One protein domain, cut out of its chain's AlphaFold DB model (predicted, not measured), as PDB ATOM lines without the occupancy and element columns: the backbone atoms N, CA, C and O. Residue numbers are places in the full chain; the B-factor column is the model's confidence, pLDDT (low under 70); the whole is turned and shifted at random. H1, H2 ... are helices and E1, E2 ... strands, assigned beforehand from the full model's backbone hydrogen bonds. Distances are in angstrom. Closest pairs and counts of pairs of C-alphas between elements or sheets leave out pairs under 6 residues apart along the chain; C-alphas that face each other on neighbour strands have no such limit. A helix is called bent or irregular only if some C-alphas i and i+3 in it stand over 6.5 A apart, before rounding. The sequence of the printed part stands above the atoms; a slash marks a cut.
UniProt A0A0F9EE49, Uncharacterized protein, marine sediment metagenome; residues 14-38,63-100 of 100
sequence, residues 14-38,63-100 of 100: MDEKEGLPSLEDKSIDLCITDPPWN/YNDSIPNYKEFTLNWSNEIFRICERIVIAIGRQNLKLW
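AT A GLANCE: This is residues 14 to 38 and 63 to 100 of the 100 residues of an uncharacterized protein of marine sediment metagenome (UniProt A0A0F9EE49). One long helix, H1, runs alongside a narrow ribbon of two short parallel strands, E1 and E2, with the later part of the helix, residues 78 to 84, nearest to them. A short irregular helix, H2, sits near the opposite end of H1, and a long unnamed stretch, residues 14 to 30, leads into E1. The printed part has 63 residues, with two named strands and two named helices in the order E1, H1, E2, H2; the sheet order is E1, E2, parallel. The class is mixed, helices and strands, with under half of the residues in named elements. The whole is compact, with a radius of gyration of the C-alphas of 12.1 A and spans of 31 by 23 by 17 A.

HOW THE PARTS SIT: Start at Met 14 and go through residues 14 to 30, which hold no named element, to strand E1, residues 31 to 33. Its parallel neighbour is E2, residues 88 to 90, at 7 degrees between their directions; C-alphas 32 and 89 face each other at 4.8 A. Look there for N 89 and O 31 at 2.8 A and N 33 and O 89 at 3.0 A, both within hydrogen-bond range. Next look at H1, residues 70 to 84: the closest C-alphas of E1 and H1 are those of Cys 31 and Ile 81, 7.3 A apart. The closest C-alphas of H1 and E2 are those of Ile 81 and Ile 88, 7.7 A apart. At Lys 71 you reach the place where H1 is close to but not clearly touching H2, residues 94 to 99; the closest C-alphas, those of Lys 71 and Leu 99, are 6.9 A apart. The lines of H1 and H2 are only just about perpendicular, at 71 degrees. E1 and H2 are apart. In H1, 10 of 11 O i to N i+4 pairs are within hydrogen-bond range; in H2, 0 of 2 are, beside 1 of 3 O i to N i+3 pairs.

IN THESE COORDINATES: Find C-alpha 31 at (23.916, 16.813, -37.038), where E1 begins; it ends at Thr 33. After the cut, find C-alpha 70 at (26.404, 0.703, -49.362); from there H1 runs 21.5 A to C-alpha 84. E2 goes from Ile 88 to Ile 90. H2 runs 10.3 A from Arg 94 to C-alpha 99 at (20.187, 7.267, -52.235); it is irregular, with C-alphas 95 and 98 at 7.7 A, and its line is a rough one.

THE WHOLE: The C-alphas farthest apart are those of Lys 17 and Arg 94, 32.8 A. Residues 39 to 62 are not printed, and C-alphas 38 and 63 are 10.4 A apart across this cut, which lies in the link from E1 to H1. The links H1 to E2 and E2 to H2 are tight. Mean pLDDT of the printed part is 92.4, and no printed residue is under 70.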
ATOM      1  N   MET A  14      28.201   3.394 -35.426       96.44
ATOM      2  CA  MET A  14      27.184   2.376 -35.165       96.44
ATOM      3  C   MET A  14      27.500   1.498 -33.948       96.44
ATOM      4  O   MET A  14      26.855   0.471 -33.758       96.44
ATOM      5  N   ASP A  15      28.477   1.864 -33.112       96.62
ATOM      6  CA  ASP A  15      28.707   1.163 -31.848       96.62
ATOM      7  C   ASP A  15      27.473   1.268 -30.930       96.62
ATOM      8  O   ASP A  15      27.027   2.362 -30.585       96.62
ATOM      9  N   GLU A  16      26.931   0.123 -30.514       96.69
ATOM     10  CA  GLU A  16      25.688   0.031 -29.730       96.69
ATOM     11  C   GLU A  16      25.774   0.685 -28.342       96.69
ATOM     12  O   GLU A  16      24.758   1.060 -27.758       96.69
ATOM     13  N   LYS A  17      26.979   0.787 -27.770       95.19
ATOM     14  CA  LYS A  17      27.177   1.270 -26.396       95.19
ATOM     15  C   LYS A  17      27.567   2.735 -26.350       95.19
ATOM     16  O   LYS A  17      27.177   3.425 -25.415       95.19
ATOM     17  N   GLU A  18      28.350   3.180 -27.326       94.31
ATOM     18  CA  GLU A  18      29.007   4.488 -27.296       94.31
ATOM     19  C   GLU A  18      28.729   5.361 -28.528       94.31
ATOM     20  O   GLU A  18      29.065   6.553 -28.504       94.31
ATOM     21  N   GLY A  19      28.153   4.785 -29.590       95.81
ATOM     22  CA  GLY A  19      27.822   5.434 -30.859       95.81
ATOM     23  C   GLY A  19      26.390   5.977 -30.924       95.81
ATOM     24  O   GLY A  19      25.736   6.188 -29.903       95.81
ATOM     25  N   LEU A  20      25.894   6.214 -32.141       96.94
ATOM     26  CA  LEU A  20      24.561   6.760 -32.418       96.94
ATOM     27  C   LEU A  20      23.416   5.952 -31.768       96.94
ATOM     28  O   LEU A  20      22.556   6.592 -31.159       96.94
ATOM     29  N   PRO A  21      23.406   4.597 -31.795       97.56
ATOM     30  CA  PRO A  21      22.345   3.808 -31.158       97.56
ATOM     31  C   PRO A  21      22.216   4.043 -29.649       97.56
ATOM     32  O   PRO A  21      21.123   3.946 -29.096       97.56
ATOM     33  N   SER A  22      23.313   4.410 -28.976       96.06
ATOM     34  CA  SER A  22      23.327   4.636 -27.524       96.06
ATOM     35  C   SER A  22      22.652   5.944 -27.084       96.06
ATOM     36  O   SER A  22      22.392   6.146 -25.894       96.06
ATOM     37  N   LEU A  23      22.380   6.850 -28.029       95.81
ATOM     38  CA  LEU A  23      21.810   8.167 -27.764       95.81
ATOM     39  C   LEU A  23      20.279   8.123 -27.723       95.81
ATOM     40  O   LEU A  23      19.633   7.354 -28.435       95.81
ATOM     41  N   GLU A  24      19.688   8.977 -26.888       96.50
ATOM     42  CA  GLU A  24      18.233   9.094 -26.749       96.50
ATOM     43  C   GLU A  24      17.609   9.805 -27.959       96.50
ATOM     44  O   GLU A  24      18.253  10.623 -28.627       96.50
ATOM     45  N   ASP A  25      16.341   9.505 -28.234       97.56
ATOM     46  CA  ASP A  25      15.566  10.168 -29.283       97.56
ATOM     47  C   ASP A  25      15.572  11.685 -29.070       97.56
ATOM     48  O   ASP A  25      15.385  12.167 -27.952       97.56
ATOM     49  N   LYS A  26      15.777  12.440 -30.155       96.81
ATOM     50  CA  LYS A  26      15.770  13.913 -30.141       96.81
ATOM     51  C   LYS A  26      16.689  14.558 -29.090       96.81
ATOM     52  O   LYS A  26      16.433  15.658 -28.614       96.81
ATOM     53  N   SER A  27      17.795  13.893 -28.758       96.25
ATOM     54  CA  SER A  27      18.808  14.407 -27.826       96.25
ATOM     55  C   SER A  27      19.850  15.329 -28.475       96.25
ATOM     56  O   SER A  27      20.652  15.931 -27.763       96.25
ATOM     57  N   ILE A  28      19.851  15.455 -29.810       96.50
ATOM     58  CA  ILE A  28      20.818  16.252 -30.578       96.50
ATOM     59  C   ILE A  28      20.107  17.355 -31.375       96.50
ATOM     60  O   ILE A  28      19.288  17.079 -32.250       96.50
ATOM     61  N   ASP A  29      20.486  18.617 -31.167       97.44
ATOM     62  CA  ASP A  29      19.889  19.751 -31.892       97.44
ATOM     63  C   ASP A  29      20.232  19.779 -33.393       97.44
ATOM     64  O   ASP A  29      19.418  20.201 -34.223       97.44
ATOM     65  N   LEU A  30      21.463  19.390 -33.741       97.31
ATOM     66  CA  LEU A  30      22.006  19.485 -35.095       97.31
ATOM     67  C   LEU A  30      23.063  18.405 -35.357       97.31
ATOM     68  O   LEU A  30      24.070  18.333 -34.656       97.31
ATOM     69  N   CYS A  31      22.876  17.638 -36.429       97.44
ATOM     70  CA  CYS A  31      23.916  16.813 -37.038       97.44
ATOM     71  C   CYS A  31      24.475  17.500 -38.287       97.44
ATOM     72  O   CYS A  31      23.720  17.994 -39.126       97.44
ATOM     73  N   ILE A  32      25.801  17.492 -38.416       97.69
ATOM     74  CA  ILE A  32      26.516  17.857 -39.638       97.69
ATOM     75  C   ILE A  32      27.375  16.654 -40.011       97.69
ATOM     76  O   ILE A  32      28.202  16.229 -39.207       97.69
ATOM     77  N   THR A  33      27.171  16.090 -41.200       95.19
ATOM     78  CA  THR A  33      27.872  14.868 -41.613       95.19
ATOM     79  C   THR A  33      28.264  14.888 -43.089       95.19
ATOM     80  O   THR A  33      27.535  15.410 -43.932       95.19
ATOM     81  N   ASP A  34      29.431  14.315 -43.380       91.94
ATOM     82  CA  ASP A  34      29.966  14.046 -44.719       91.94
ATOM     83  C   ASP A  34      30.375  12.561 -44.765       91.94
ATOM     84  O   ASP A  34      31.526  12.217 -44.479       91.94
ATOM     85  N   PRO A  35      29.406  11.648 -44.966       90.56
ATOM     86  CA  PRO A  35      29.659  10.213 -44.934       90.56
ATOM     87  C   PRO A  35      30.553   9.778 -46.107       90.56
ATOM     88  O   PRO A  35      30.615  10.474 -47.117       90.56
ATOM     89  N   PRO A  36      31.178   8.587 -46.051       89.00
ATOM     90  CA  PRO A  36      31.894   8.021 -47.195       89.00
ATOM     91  C   PRO A  36      31.023   8.007 -48.451       89.00
ATOM     92  O   PRO A  36      29.859   7.618 -48.370       89.00
ATOM     93  N   TRP A  37      31.560   8.396 -49.611       89.56
ATOM     94  CA  TRP A  37      30.796   8.452 -50.866       89.56
ATOM     95  C   TRP A  37      30.825   7.132 -51.646       89.56
ATOM     96  O   TRP A  37      30.123   7.000 -52.646       89.56
ATOM     97  N   ASN A  38      31.600   6.140 -51.210       90.38
ATOM     98  CA  ASN A  38      31.691   4.829 -51.847       90.38
ATOM     99  C   ASN A  38      32.016   4.909 -53.351       90.38
ATOM    100  O   ASN A  38      31.453   4.186 -54.179       90.38
ATOM    101  N   TYR A  63      39.960   5.440 -44.141       72.75
ATOM    102  CA  TYR A  63      38.709   4.692 -44.124       72.75
ATOM    103  C   TYR A  63      38.563   3.886 -45.422       72.75
ATOM    104  O   TYR A  63      39.239   4.149 -46.417       72.75
ATOM    105  N   ASN A  64      37.675   2.891 -45.412       78.31
ATOM    106  CA  ASN A  64      37.345   2.107 -46.599       78.31
ATOM    107  C   ASN A  64      36.231   2.800 -47.406       78.31
ATOM    108  O   ASN A  64      35.074   2.769 -46.998       78.31
ATOM    109  N   ASP A  65      36.563   3.367 -48.571       82.50
ATOM    110  CA  ASP A  65      35.589   3.952 -49.514       82.50
ATOM    111  C   ASP A  65      35.058   2.932 -50.549       82.50
ATOM    112  O   ASP A  65      34.685   3.268 -51.674       82.50
ATOM    113  N   SER A  66      35.092   1.644 -50.203       86.88
ATOM    114  CA  SER A  66      34.552   0.515 -50.971       86.88
ATOM    115  C   SER A  66      33.709  -0.375 -50.056       86.88
ATOM    116  O   SER A  66      34.055  -1.518 -49.755       86.88
ATOM    117  N   ILE A  67      32.601   0.185 -49.583       88.94
ATOM    118  CA  ILE A  67      31.675  -0.416 -48.629       88.94
ATOM    119  C   ILE A  67      30.727  -1.385 -49.364       88.94
ATOM    120  O   ILE A  67      29.967  -0.961 -50.247       88.94
ATOM    121  N   PRO A  68      30.728  -2.689 -49.020       90.56
ATOM    122  CA  PRO A  68      29.725  -3.633 -49.508       90.56
ATOM    123  C   PRO A  68      28.323  -3.228 -49.042       90.56
ATOM    124  O   PRO A  68      28.161  -2.723 -47.937       90.56
ATOM    125  N   ASN A  69      27.299  -3.459 -49.868       92.50
ATOM    126  CA  ASN A  69      25.906  -3.119 -49.542       92.50
ATOM    127  C   ASN A  69      25.714  -1.659 -49.088       92.50
ATOM    128  O   ASN A  69      24.937  -1.373 -48.185       92.50
ATOM    129  N   TYR A  70      26.389  -0.713 -49.750       91.38
ATOM    130  CA  TYR A  70      26.404   0.703 -49.362       91.38
ATOM    131  C   TYR A  70      25.023   1.336 -49.124       91.38
ATOM    132  O   TYR A  70      24.889   2.206 -48.269       91.38
ATOM    133  N   LYS A  71      23.975   0.885 -49.827       92.00
ATOM    134  CA  LYS A  71      22.596   1.326 -49.566       92.00
ATOM    135  C   LYS A  71      22.123   0.947 -48.157       92.00
ATOM    136  O   LYS A  71      21.540   1.778 -47.478       92.00
ATOM    137  N   GLU A  72      22.357  -0.293 -47.739       94.12
ATOM    138  CA  GLU A  72      21.994  -0.781 -46.405       94.12
ATOM    139  C   GLU A  72      22.825  -0.082 -45.333       94.12
ATOM    140  O   GLU A  72      22.262   0.443 -44.381       94.12
ATOM    141  N   PHE A  73      24.140   0.034 -45.555       92.69
ATOM    142  CA  PHE A  73      25.018   0.843 -44.707       92.69
ATOM    143  C   PHE A  73      24.447   2.253 -44.511       92.69
ATOM    144  O   PHE A  73      24.268   2.692 -43.381       92.69
ATOM    145  N   THR A  74      24.090   2.920 -45.614       92.75
ATOM    146  CA  THR A  74      23.529   4.275 -45.619       92.75
ATOM    147  C   THR A  74      22.221   4.364 -44.839       92.75
ATOM    148  O   THR A  74      22.056   5.260 -44.016       92.75
ATOM    149  N   LEU A  75      21.295   3.429 -45.061       93.69
ATOM    150  CA  LEU A  75      20.012   3.398 -44.359       93.69
ATOM    151  C   LEU A  75      20.187   3.181 -42.852       93.69
ATOM    152  O   LEU A  75      19.531   3.858 -42.070       93.69
ATOM    153  N   ASN A  76      21.091   2.293 -42.441       95.25
ATOM    154  CA  ASN A  76      21.263   1.946 -41.032       95.25
ATOM    155  C   ASN A  76      21.697   3.150 -40.194       95.25
ATOM    156  O   ASN A  76      21.025   3.487 -39.224       95.25
ATOM    157  N   TRP A  77      22.768   3.843 -40.584       95.50
ATOM    158  CA  TRP A  77      23.223   4.998 -39.807       95.50
ATOM    159  C   TRP A  77      22.333   6.229 -40.011       95.50
ATOM    160  O   TRP A  77      22.163   7.023 -39.085       95.50
ATOM    161  N   SER A  78      21.731   6.393 -41.199       95.69
ATOM    162  CA  SER A  78      20.833   7.528 -41.444       95.69
ATOM    163  C   SER A  78      19.569   7.453 -40.585       95.69
ATOM    164  O   SER A  78      19.145   8.468 -40.038       95.69
ATOM    165  N   ASN A  79      19.014   6.255 -40.378       97.12
ATOM    166  CA  ASN A  79      17.889   6.051 -39.465       97.12
ATOM    167  C   ASN A  79      18.213   6.517 -38.041       97.12
ATOM    168  O   ASN A  79      17.383   7.180 -37.415       97.12
ATOM    169  N   GLU A  80      19.426   6.248 -37.555       98.19
ATOM    170  CA  GLU A  80      19.853   6.701 -36.232       98.19
ATOM    171  C   GLU A  80      19.951   8.225 -36.149       98.19
ATOM    172  O   GLU A  80      19.416   8.815 -35.212       98.19
ATOM    173  N   ILE A  81      20.535   8.905 -37.147       97.56
ATOM    174  CA  ILE A  81      20.569  10.377 -37.113       97.56
ATOM    175  C   ILE A  81      19.167  10.994 -37.241       97.56
ATOM    176  O   ILE A  81      18.893  12.003 -36.597       97.56
ATOM    177  N   PHE A  82      18.237  10.387 -37.988       97.19
ATOM    178  CA  PHE A  82      16.841  10.847 -38.029       97.19
ATOM    179  C   PHE A  82      16.128  10.678 -36.681       97.19
ATOM    180  O   PHE A  82      15.318  11.530 -36.293       97.19
ATOM    181  N   ARG A  83      16.437   9.600 -35.955       98.31
ATOM    182  CA  ARG A  83      15.900   9.323 -34.620       98.31
ATOM    183  C   ARG A  83      16.410  10.330 -33.588       98.31
ATOM    184  O   ARG A  83      15.610  10.945 -32.881       98.31
ATOM    185  N   ILE A  84      17.722  10.546 -33.529       98.00
ATOM    186  CA  ILE A  84      18.351  11.316 -32.445       98.00
ATOM    187  C   ILE A  84      18.418  12.825 -32.714       98.00
ATOM    188  O   ILE A  84      18.532  13.593 -31.759       98.00
ATOM    189  N   CYS A  85      18.354  13.273 -33.976       98.12
ATOM    190  CA  CYS A  85      18.546  14.681 -34.325       98.12
ATOM    191  C   CYS A  85      17.242  15.435 -34.614       98.12
ATOM    192  O   CYS A  85      16.319  14.915 -35.246       98.12
ATOM    193  N   GLU A  86      17.201  16.709 -34.227       98.06
ATOM    194  CA  GLU A  86      16.157  17.662 -34.634       98.06
ATOM    195  C   GLU A  86      16.401  18.225 -36.039       98.06
ATOM    196  O   GLU A  86      15.472  18.431 -36.821       98.06
ATOM    197  N   ARG A  87      17.669  18.476 -36.382       98.31
ATOM    198  CA  ARG A  87      18.084  19.018 -37.682       98.31
ATOM    199  C   ARG A  87      19.298  18.275 -38.211       98.31
ATOM    200  O   ARG A  87      20.174  17.874 -37.448       98.31
ATOM    201  N   ILE A  88      19.360  18.125 -39.529       97.62
ATOM    202  CA  ILE A  88      20.420  17.385 -40.215       97.62
ATOM    203  C   ILE A  88      20.899  18.205 -41.409       97.62
ATOM    204  O   ILE A  88      20.103  18.635 -42.243       97.62
ATOM    205  N   VAL A  89      22.213  18.385 -41.495       97.19
ATOM    206  CA  VAL A  89      22.914  18.866 -42.683       97.19
ATOM    207  C   VAL A  89      23.821  17.742 -43.157       97.19
ATOM    208  O   VAL A  89      24.726  17.320 -42.440       97.19
ATOM    209  N   ILE A  90      23.574  17.261 -44.371       94.19
ATOM    210  CA  ILE A  90      24.335  16.168 -44.964       94.19
ATOM    211  C   ILE A  90      25.017  16.621 -46.253       94.19
ATOM    212  O   ILE A  90      24.378  17.156 -47.161       94.19
ATOM    213  N   ALA A  91      26.325  16.399 -46.332       92.75
ATOM    214  CA  ALA A  91      27.080  16.523 -47.564       92.75
ATOM    215  C   ALA A  91      26.975  15.208 -48.339       92.75
ATOM    216  O   ALA A  91      27.303  14.139 -47.834       92.75
ATOM    217  N   ILE A  92      26.479  15.280 -49.570       87.94
ATOM    218  CA  ILE A  92      26.274  14.101 -50.412       87.94
ATOM    219  C   ILE A  92      27.081  14.225 -51.696       87.94
ATOM    220  O   ILE A  92      26.983  15.211 -52.430       87.94
ATOM    221  N   GLY A  93      27.864  13.188 -51.996       83.25
ATOM    222  CA  GLY A  93      28.517  13.053 -53.289       83.25
ATOM    223  C   GLY A  93      27.480  13.014 -54.414       83.25
ATOM    224  O   GLY A  93      26.458  12.333 -54.315       83.25
ATOM    225  N   ARG A  94      27.749  13.714 -55.524       84.94
ATOM    226  CA  ARG A  94      26.839  13.802 -56.686       84.94
ATOM    227  C   ARG A  94      26.369  12.428 -57.181       84.94
ATOM    228  O   ARG A  94      25.235  12.277 -57.625       84.94
ATOM    229  N   GLN A  95      27.237  11.426 -57.111       83.25
ATOM    230  CA  GLN A  95      26.980  10.051 -57.539       83.25
ATOM    231  C   GLN A  95      25.927   9.342 -56.667       83.25
ATOM    232  O   GLN A  95      25.265   8.416 -57.141       83.25
ATOM    233  N   ASN A  96      25.731   9.812 -55.433       84.06
ATOM    234  CA  ASN A  96      24.852   9.207 -54.436       84.06
ATOM    235  C   ASN A  96      23.535   9.948 -54.240       84.06
ATOM    236  O   ASN A  96      22.725   9.477 -53.456       84.06
ATOM    237  N   LEU A  97      23.271  11.037 -54.968       84.56
ATOM    238  CA  LEU A  97      22.037  11.832 -54.839       84.56
ATOM    239  C   LEU A  97      20.745  11.000 -54.848       84.56
ATOM    240  O   LEU A  97      19.778  11.367 -54.208       84.56
ATOM    241  N   LYS A  98      20.725   9.870 -55.562       83.88
ATOM    242  CA  LYS A  98      19.569   8.960 -55.656       83.88
ATOM    243  C   LYS A  98      19.335   8.067 -54.425       83.88
ATOM    244  O   LYS A  98      18.404   7.268 -54.440       83.88
ATOM    245  N   LEU A  99      20.244   8.084 -53.452       76.81
ATOM    246  CA  LEU A  99      20.187   7.267 -52.235       76.81
ATOM    247  C   LEU A  99      19.635   8.039 -51.028       76.81
ATOM    248  O   LEU A  99      19.390   7.409 -50.003       76.81
ATOM    249  N   TRP A 100      19.465   9.355 -51.168       72.44
ATOM    250  CA  TRP A 100      19.076  10.318 -50.139       72.44
ATOM    251  C   TRP A 100      17.755  10.981 -50.521       72.44
ATOM    252  O   TRP A 100      16.953  11.245 -49.603       72.44
TER     253      TRP A 100